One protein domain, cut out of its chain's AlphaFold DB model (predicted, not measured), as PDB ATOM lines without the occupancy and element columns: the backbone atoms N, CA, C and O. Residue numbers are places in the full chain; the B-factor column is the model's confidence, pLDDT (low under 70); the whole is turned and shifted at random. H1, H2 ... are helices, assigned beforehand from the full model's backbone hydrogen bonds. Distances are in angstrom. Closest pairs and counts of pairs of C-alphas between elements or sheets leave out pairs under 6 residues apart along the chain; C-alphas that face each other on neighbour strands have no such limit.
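What this domain is: This is residues 1 to 63 of the 120 residues of an uncharacterized protein of Janibacter indicus (UniProt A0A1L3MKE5). H2 and H3 form an open L, meeting near their ends; H1 starts across a tight link from H2's first end, on the open side of the L, and residues 1 to 14, of which 3 to 14 belong to H1, stick out from the plane of the L, while little H4 follows H3's far end. No helix touches another. The printed part has 63 residues with four named helices, H1 to H4 in chain order, and no named strand: all helix. It is loose, with a radius of gyration of the C-alphas of 15.1 A and spans of 40 by 28 by 27 A.

Where its parts are: Find C-alpha 22 at (201.258, 331.230, 205.618); from there H2, residues 22 to 37, runs 22.0 A, with a kink of 35 degrees near residue 29. H3, residues 39 to 54, runs 22.6 A to C-alpha 54 at (193.510, 345.341, 238.529). H1 is residues 3 to 17, 21.2 A; H4 is residues 57 to 60.

How they stand to each other: Look at Leu 35 and Val 41, whose C-alphas, the closest of H2 and H3, are 7.0 A apart: close but not clearly touching. Their lines are about perpendicular, at 87 degrees. H1 is apart from H2, H3 and H4, and H4 from H2 and H3. Every O i to N i+4 pair is within hydrogen-bond range in H1 and H3, 8 of 12 in H2; H4 is too short for such a pair.

The domain as a whole: The C-alphas of Glu 23 and Gln 58, the two farthest apart, are 40.4 A apart. The printed part has no cut, and its three links are tight. Look for pLDDT under 70 at residues 1 to 3, 17, 19 to 25, 27 and 56 to 63.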
ATOM      1  N   MET A   1     209.035 361.200 220.879       57.16
ATOM      2  CA  MET A   1     209.161 360.380 219.653       57.16
ATOM      3  C   MET A   1     208.279 359.127 219.759       57.16
ATOM      4  O   MET A   1     208.784 358.018 219.832       57.16
ATOM      5  N   ASN A   2     206.950 359.293 219.802       65.56
ATOM      6  CA  ASN A   2     206.030 358.267 220.341       65.56
ATOM      7  C   ASN A   2     205.147 357.631 219.248       65.56
ATOM      8  O   ASN A   2     204.402 356.691 219.501       65.56
ATOM      9  N   LYS A   3     205.215 358.177 218.031       68.00
ATOM     10  CA  LYS A   3     204.348 357.828 216.899       68.00
ATOM     11  C   LYS A   3     204.718 356.465 216.305       68.00
ATOM     12  O   LYS A   3     203.840 355.687 215.970       68.00
ATOM     13  N   ILE A   4     206.017 356.153 216.271       86.94
ATOM     14  CA  ILE A   4     206.543 354.900 215.712       86.94
ATOM     15  C   ILE A   4     206.047 353.698 216.520       86.94
ATOM     16  O   ILE A   4     205.548 352.740 215.942       86.94
ATOM     17  N   THR A   5     206.103 353.761 217.853       85.50
ATOM     18  CA  THR A   5     205.623 352.676 218.724       85.50
ATOM     19  C   THR A   5     204.138 352.389 218.515       85.50
ATOM     20  O   THR A   5     203.737 351.229 218.531       85.50
ATOM     21  N   MET A   6     203.329 353.421 218.262       84.88
ATOM     22  CA  MET A   6     201.891 353.262 218.046       84.88
ATOM     23  C   MET A   6     201.576 352.621 216.693       84.88
ATOM     24  O   MET A   6     200.766 351.698 216.630       84.88
ATOM     25  N   THR A   7     202.279 353.024 215.633       88.00
ATOM     26  CA  THR A   7     202.163 352.386 214.313       88.00
ATOM     27  C   THR A   7     202.647 350.936 214.342       88.00
ATOM     28  O   THR A   7     202.009 350.065 213.760       88.00
ATOM     29  N   VAL A   8     203.736 350.645 215.064       88.31
ATOM     30  CA  VAL A   8     204.262 349.279 215.216       88.31
ATOM     31  C   VAL A   8     203.297 348.395 216.009       88.31
ATOM     32  O   VAL A   8     203.037 347.267 215.596       88.31
ATOM     33  N   ALA A   9     202.727 348.897 217.108       86.56
ATOM     34  CA  ALA A   9     201.735 348.162 217.891       86.56
ATOM     35  C   ALA A   9     200.469 347.860 217.070       86.56
ATOM     36  O   ALA A   9     199.976 346.731 217.088       86.56
ATOM     37  N   PHE A  10     199.987 348.840 216.300       88.50
ATOM     38  CA  PHE A  10     198.839 348.668 215.412       88.50
ATOM     39  C   PHE A  10     199.129 347.671 214.279       88.50
ATOM     40  O   PHE A  10     198.360 346.734 214.073       88.50
ATOM     41  N   GLY A  11     200.269 347.807 213.595       87.19
ATOM     42  CA  GLY A  11     200.680 346.898 212.522       87.19
ATOM     43  C   GLY A  11     200.878 345.460 213.010       87.19
ATOM     44  O   GLY A  11     200.413 344.519 212.369       87.19
ATOM     45  N   ALA A  12     201.490 345.275 214.184       84.69
ATOM     46  CA  ALA A  12     201.641 343.959 214.801       84.69
ATOM     47  C   ALA A  12     200.283 343.337 215.181       84.69
ATOM     48  O   ALA A  12     200.073 342.146 214.949       84.69
ATOM     49  N   GLY A  13     199.345 344.134 215.709       83.19
ATOM     50  CA  GLY A  13     197.982 343.688 216.009       83.19
ATOM     51  C   GLY A  13     197.190 343.302 214.755       83.19
ATOM     52  O   GLY A  13     196.506 342.279 214.748       83.19
ATOM     53  N   TYR A  14     197.340 344.064 213.668       80.19
ATOM     54  CA  TYR A  14     196.665 343.802 212.398       80.19
ATOM     55  C   TYR A  14     197.187 342.533 211.714       80.19
ATOM     56  O   TYR A  14     196.391 341.697 211.297       80.19
ATOM     57  N   VAL A  15     198.505 342.319 211.666       75.75
ATOM     58  CA  VAL A  15     199.104 341.102 211.078       75.75
ATOM     59  C   VAL A  15     198.780 339.851 211.905       75.75
ATOM     60  O   VAL A  15     198.618 338.759 211.356       75.75
ATOM     61  N   LEU A  16     198.659 339.999 213.228       77.25
ATOM     62  CA  LEU A  16     198.259 338.905 214.111       77.25
ATOM     63  C   LEU A  16     196.760 338.570 213.981       77.25
ATOM     64  O   LEU A  16     196.408 337.395 214.073       77.25
ATOM     65  N   GLY A  17     195.898 339.564 213.728       68.62
ATOM     66  CA  GLY A  17     194.446 339.393 213.563       68.62
ATOM     67  C   GLY A  17     193.993 338.973 212.160       68.62
ATOM     68  O   GLY A  17     193.043 338.209 212.026       68.62
ATOM     69  N   THR A  18     194.691 339.400 211.107       70.75
ATOM     70  CA  THR A  18     194.323 339.138 209.697       70.75
ATOM     71  C   THR A  18     194.980 337.888 209.110       70.75
ATOM     72  O   THR A  18     195.114 337.767 207.896       70.75
ATOM     73  N   ARG A  19     195.422 336.954 209.964       62.88
ATOM     74  CA  ARG A  19     196.354 335.851 209.666       62.88
ATOM     75  C   ARG A  19     195.995 335.003 208.425       62.88
ATOM     76  O   ARG A  19     195.498 333.888 208.546       62.88
ATOM     77  N   ALA A  20     196.379 335.491 207.244       57.31
ATOM     78  CA  ALA A  20     196.256 334.830 205.942       57.31
ATOM     79  C   ALA A  20     197.585 334.829 205.148       57.31
ATOM     80  O   ALA A  20     197.586 334.812 203.923       57.31
ATOM     81  N   GLY A  21     198.740 334.841 205.827       59.28
ATOM     82  CA  GLY A  21     200.068 334.884 205.192       59.28
ATOM     83  C   GLY A  21     200.961 333.701 205.565       59.28
ATOM     84  O   GLY A  21     201.951 333.887 206.266       59.28
ATOM     85  N   ARG A  22     200.609 332.476 205.150       67.94
ATOM     86  CA  ARG A  22     201.258 331.230 205.618       67.94
ATOM     87  C   ARG A  22     202.755 331.096 205.292       67.94
ATOM     88  O   ARG A  22     203.474 330.545 206.110       67.94
ATOM     89  N   GLU A  23     203.254 331.631 204.181       64.19
ATOM     90  CA  GLU A  23     204.657 331.406 203.766       64.19
ATOM     91  C   GLU A  23     205.700 332.245 204.516       64.19
ATOM     92  O   GLU A  23     206.832 331.812 204.730       64.19
ATOM     93  N   ARG A  24     205.341 333.460 204.937       67.12
ATOM     94  CA  ARG A  24     206.258 334.359 205.665       67.12
ATOM     95  C   ARG A  24     206.078 334.288 207.179       67.12
ATOM     96  O   ARG A  24     206.958 334.741 207.910       67.12
ATOM     97  N   TYR A  25     204.971 333.707 207.650       67.00
ATOM     98  CA  TYR A  25     204.699 333.579 209.078       67.00
ATOM     99  C   TYR A  25     205.634 332.577 209.749       67.00
ATOM    100  O   TYR A  25     206.056 332.848 210.863       67.00
ATOM    101  N   ASP A  26     205.999 331.466 209.097       71.62
ATOM    102  CA  ASP A  26     206.866 330.455 209.725       71.62
ATOM    103  C   ASP A  26     208.263 331.003 210.056       71.62
ATOM    104  O   ASP A  26     208.750 330.821 211.167       71.62
ATOM    105  N   GLN A  27     208.852 331.818 209.175       68.69
ATOM    106  CA  GLN A  27     210.166 332.424 209.438       68.69
ATOM    107  C   GLN A  27     210.141 333.443 210.586       68.69
ATOM    108  O   GLN A  27     211.115 333.593 211.326       68.69
ATOM    109  N   LEU A  28     209.032 334.173 210.735       75.38
ATOM    110  CA  LEU A  28     208.873 335.132 211.828       75.38
ATOM    111  C   LEU A  28     208.415 334.444 213.121       75.38
ATOM    112  O   LEU A  28     208.745 334.909 214.212       75.38
ATOM    113  N   ARG A  29     207.708 333.318 213.001       77.12
ATOM    114  CA  ARG A  29     207.228 332.496 214.108       77.12
ATOM    115  C   ARG A  29     208.386 331.976 214.931       77.12
ATOM    116  O   ARG A  29     208.309 332.128 216.138       77.12
ATOM    117  N   ASP A  30     209.437 331.423 214.331       79.88
ATOM    118  CA  ASP A  30     210.574 330.899 215.104       79.88
ATOM    119  C   ASP A  30     211.223 331.984 215.970       79.88
ATOM    120  O   ASP A  30     211.530 331.768 217.143       79.88
ATOM    121  N   ARG A  31     211.343 333.202 215.427       80.69
ATOM    122  CA  ARG A  31     211.853 334.363 216.171       80.69
ATOM    123  C   ARG A  31     210.887 334.810 217.263       80.69
ATOM    124  O   ARG A  31     211.316 335.102 218.375       80.69
ATOM    125  N   ALA A  32     209.591 334.842 216.969       82.25
ATOM    126  CA  ALA A  32     208.565 335.152 217.958       82.25
ATOM    127  C   ALA A  32     208.524 334.102 219.079       82.25
ATOM    128  O   ALA A  32     208.379 334.464 220.241       82.25
ATOM    129  N   LEU A  33     208.703 332.824 218.742       81.19
ATOM    130  CA  LEU A  33     208.701 331.703 219.673       81.19
ATOM    131  C   LEU A  33     209.914 331.773 220.598       81.19
ATOM    132  O   LEU A  33     209.743 331.664 221.807       81.19
ATOM    133  N   ALA A  34     211.099 332.053 220.043       81.69
ATOM    134  CA  ALA A  34     212.323 332.263 220.813       81.69
ATOM    135  C   ALA A  34     212.168 333.403 221.835       81.69
ATOM    136  O   ALA A  34     212.528 333.244 223.002       81.69
ATOM    137  N   LEU A  35     211.560 334.521 221.421       83.56
ATOM    138  CA  LEU A  35     211.253 335.642 222.313       83.56
ATOM    139  C   LEU A  35     210.199 335.268 223.365       83.56
ATOM    140  O   LEU A  35     210.319 335.663 224.519       83.56
ATOM    141  N   TRP A  36     209.191 334.475 223.003       82.44
ATOM    142  CA  TRP A  36     208.167 333.991 223.934       82.44
ATOM    143  C   TRP A  36     208.715 333.042 225.005       82.44
ATOM    144  O   TRP A  36     208.231 333.050 226.137       82.44
ATOM    145  N   THR A  37     209.728 332.240 224.673       83.44
ATOM    146  CA  THR A  37     210.404 331.359 225.637       83.44
ATOM    147  C   THR A  37     211.288 332.101 226.638       83.44
ATOM    148  O   THR A  37     211.632 331.520 227.667       83.44
ATOM    149  N   ASP A  38     211.628 333.371 226.400       88.38
ATOM    150  CA  ASP A  38     212.487 334.135 227.301       88.38
ATOM    151  C   ASP A  38     211.786 334.424 228.654       88.38
ATOM    152  O   ASP A  38     210.630 334.873 228.688       88.38
ATOM    153  N   PRO A  39     212.461 334.219 229.803       83.25
ATOM    154  CA  PRO A  39     211.883 334.477 231.126       83.25
ATOM    155  C   PRO A  39     211.490 335.948 231.341       83.25
ATOM    156  O   PRO A  39     210.652 336.249 232.196       83.25
ATOM    157  N   THR A  40     212.068 336.881 230.586       87.19
ATOM    158  CA  THR A  40     211.734 338.310 230.622       87.19
ATOM    159  C   THR A  40     210.330 338.560 230.092       87.19
ATOM    160  O   THR A  40     209.563 339.296 230.721       87.19
ATOM    161  N   VAL A  41     209.958 337.899 228.993       84.44
ATOM    162  CA  VAL A  41     208.622 338.015 228.396       84.44
ATOM    163  C   VAL A  41     207.576 337.388 229.310       84.44
ATOM    164  O   VAL A  41     206.527 337.985 229.528       84.44
ATOM    165  N   GLN A  42     207.884 336.262 229.958       87.69
ATOM    166  CA  GLN A  42     206.987 335.650 230.947       87.69
ATOM    167  C   GLN A  42     206.755 336.554 232.169       87.69
ATOM    168  O   GLN A  42     205.621 336.706 232.630       87.69
ATOM    169  N   LYS A  43     207.811 337.205 232.682       88.94
ATOM    170  CA  LYS A  43     207.709 338.167 233.796       88.94
ATOM    171  C   LYS A  43     206.902 339.407 233.409       88.94
ATOM    172  O   LYS A  43     206.093 339.878 234.206       88.94
ATOM    173  N   GLN A  44     207.116 339.937 232.206       86.88
ATOM    174  CA  GLN A  44     206.370 341.091 231.698       86.88
ATOM    175  C   GLN A  44     204.908 340.733 231.431       86.88
ATOM    176  O   GLN A  44     204.030 341.471 231.862       86.88
ATOM    177  N   ALA A  45     204.633 339.573 230.833       86.88
ATOM    178  CA  ALA A  45     203.279 339.068 230.637       86.88
ATOM    179  C   ALA A  45     202.541 338.896 231.971       86.88
ATOM    180  O   ALA A  45     201.400 339.330 232.092       86.88
ATOM    181  N   LYS A  46     203.203 338.346 232.999       86.38
ATOM    182  CA  LYS A  46     202.651 338.269 234.362       86.38
ATOM    183  C   LYS A  46     202.326 339.644 234.938       86.38
ATOM    184  O   LYS A  46     201.209 339.834 235.403       86.38
ATOM    185  N   LYS A  47     203.251 340.608 234.858       86.88
ATOM    186  CA  LYS A  47     203.007 341.982 235.329       86.88
ATOM    187  C   LYS A  47     201.826 342.623 234.607       86.88
ATOM    188  O   LYS A  47     200.947 343.176 235.256       86.88
ATOM    189  N   VAL A  48     201.768 342.488 233.284       85.69
ATOM    190  CA  VAL A  48     200.654 342.985 232.468       85.69
ATOM    191  C   VAL A  48     199.352 342.282 232.840       85.69
ATOM    192  O   VAL A  48     198.327 342.939 232.951       85.69
ATOM    193  N   GLN A  49     199.371 340.973 233.091       83.06
ATOM    194  CA  GLN A  49     198.198 340.221 233.530       83.06
ATOM    195  C   GLN A  49     197.720 340.672 234.916       83.06
ATOM    196  O   GLN A  49     196.518 340.775 235.143       83.06
ATOM    197  N   GLU A  50     198.630 340.944 235.848       85.31
ATOM    198  CA  GLU A  50     198.295 341.480 237.171       85.31
ATOM    199  C   GLU A  50     197.736 342.900 237.075       85.31
ATOM    200  O   GLU A  50     196.738 343.198 237.728       85.31
ATOM    201  N   GLN A  51     198.304 343.741 236.212       81.56
ATOM    202  CA  GLN A  51     197.772 345.071 235.928       81.56
ATOM    203  C   GLN A  51     196.399 344.989 235.249       81.56
ATOM    204  O   GLN A  51     195.480 345.669 235.674       81.56
ATOM    205  N   ALA A  52     196.211 344.103 234.271       78.06
ATOM    206  CA  ALA A  52     194.941 343.901 233.576       78.06
ATOM    207  C   ALA A  52     193.842 343.338 234.491       78.06
ATOM    208  O   ALA A  52     192.677 343.671 234.318       78.06
ATOM    209  N   LYS A  53     194.196 342.515 235.487       78.31
ATOM    210  CA  LYS A  53     193.263 342.067 236.537       78.31
ATOM    211  C   LYS A  53     192.862 343.196 237.486       78.31
ATOM    212  O   LYS A  53     191.771 343.154 238.043       78.31
ATOM    213  N   GLN A  54     193.756 344.160 237.700       75.19
ATOM    214  CA  GLN A  54     193.510 345.341 238.529       75.19
ATOM    215  C   GLN A  54     192.809 346.465 237.772       75.19
ATOM    216  O   GLN A  54     192.293 347.375 238.409       75.19
ATOM    217  N   VAL A  55     192.772 346.407 236.440       70.75
ATOM    218  CA  VAL A  55     191.924 347.272 235.628       70.75
ATOM    219  C   VAL A  55     190.476 346.856 235.911       70.75
ATOM    220  O   VAL A  55     190.064 345.772 235.486       70.75
ATOM    221  N   PRO A  56     189.690 347.658 236.655       59.38
ATOM    222  CA  PRO A  56     188.285 347.347 236.850       59.38
ATOM    223  C   PRO A  56     187.608 347.307 235.476       59.38
ATOM    224  O   PRO A  56     187.999 348.032 234.559       59.38
ATOM    225  N   GLY A  57     186.559 346.491 235.336       59.69
ATOM    226  CA  GLY A  57     185.775 346.358 234.100       59.69
ATOM    227  C   GLY A  57     185.212 347.671 233.531       59.69
ATOM    228  O   GLY A  57     184.655 347.656 232.442       59.69
ATOM    229  N   GLN A  58     185.424 348.802 234.207       55.28
ATOM    230  CA  GLN A  58     185.087 350.156 233.773       55.28
ATOM    231  C   GLN A  58     185.819 350.624 232.508       55.28
ATOM    232  O   GLN A  58     185.381 351.559 231.844       55.28
ATOM    233  N   VAL A  59     186.889 349.947 232.071       57.44
ATOM    234  CA  VAL A  59     187.458 350.211 230.730       57.44
ATOM    235  C   VAL A  59     186.482 349.823 229.616       57.44
ATOM    236  O   VAL A  59     186.595 350.325 228.505       57.44
ATOM    237  N   LYS A  60     185.477 348.992 229.912       55.53
ATOM    238  CA  LYS A  60     184.380 348.672 228.994       55.53
ATOM    239  C   LYS A  60     183.405 349.845 228.816       55.53
ATOM    240  O   LYS A  60     182.812 349.955 227.753       55.53
ATOM    241  N   GLU A  61     183.294 350.725 229.812       61.62
ATOM    242  CA  GLU A  61     182.478 351.951 229.773       61.62
ATOM    243  C   GLU A  61     183.235 353.144 229.162       61.62
ATOM    244  O   GLU A  61     182.620 354.043 228.599       61.62
ATOM    245  N   HIS A  62     184.573 353.127 229.202       59.00
ATOM    246  CA  HIS A  62     185.440 354.111 228.539       59.00
ATOM    247  C   HIS A  62     186.024 353.628 227.212       59.00
ATOM    248  O   HIS A  62     186.915 354.276 226.657       59.00
ATOM    249  N   LEU A  63     185.553 352.491 226.698       61.03
ATOM    250  CA  LEU A  63     185.942 352.037 225.377       61.03
ATOM    251  C   LEU A  63     185.187 352.911 224.370       61.03
ATOM    252  O   LEU A  63     183.964 352.798 224.295       61.03
TER     253      LEU A  63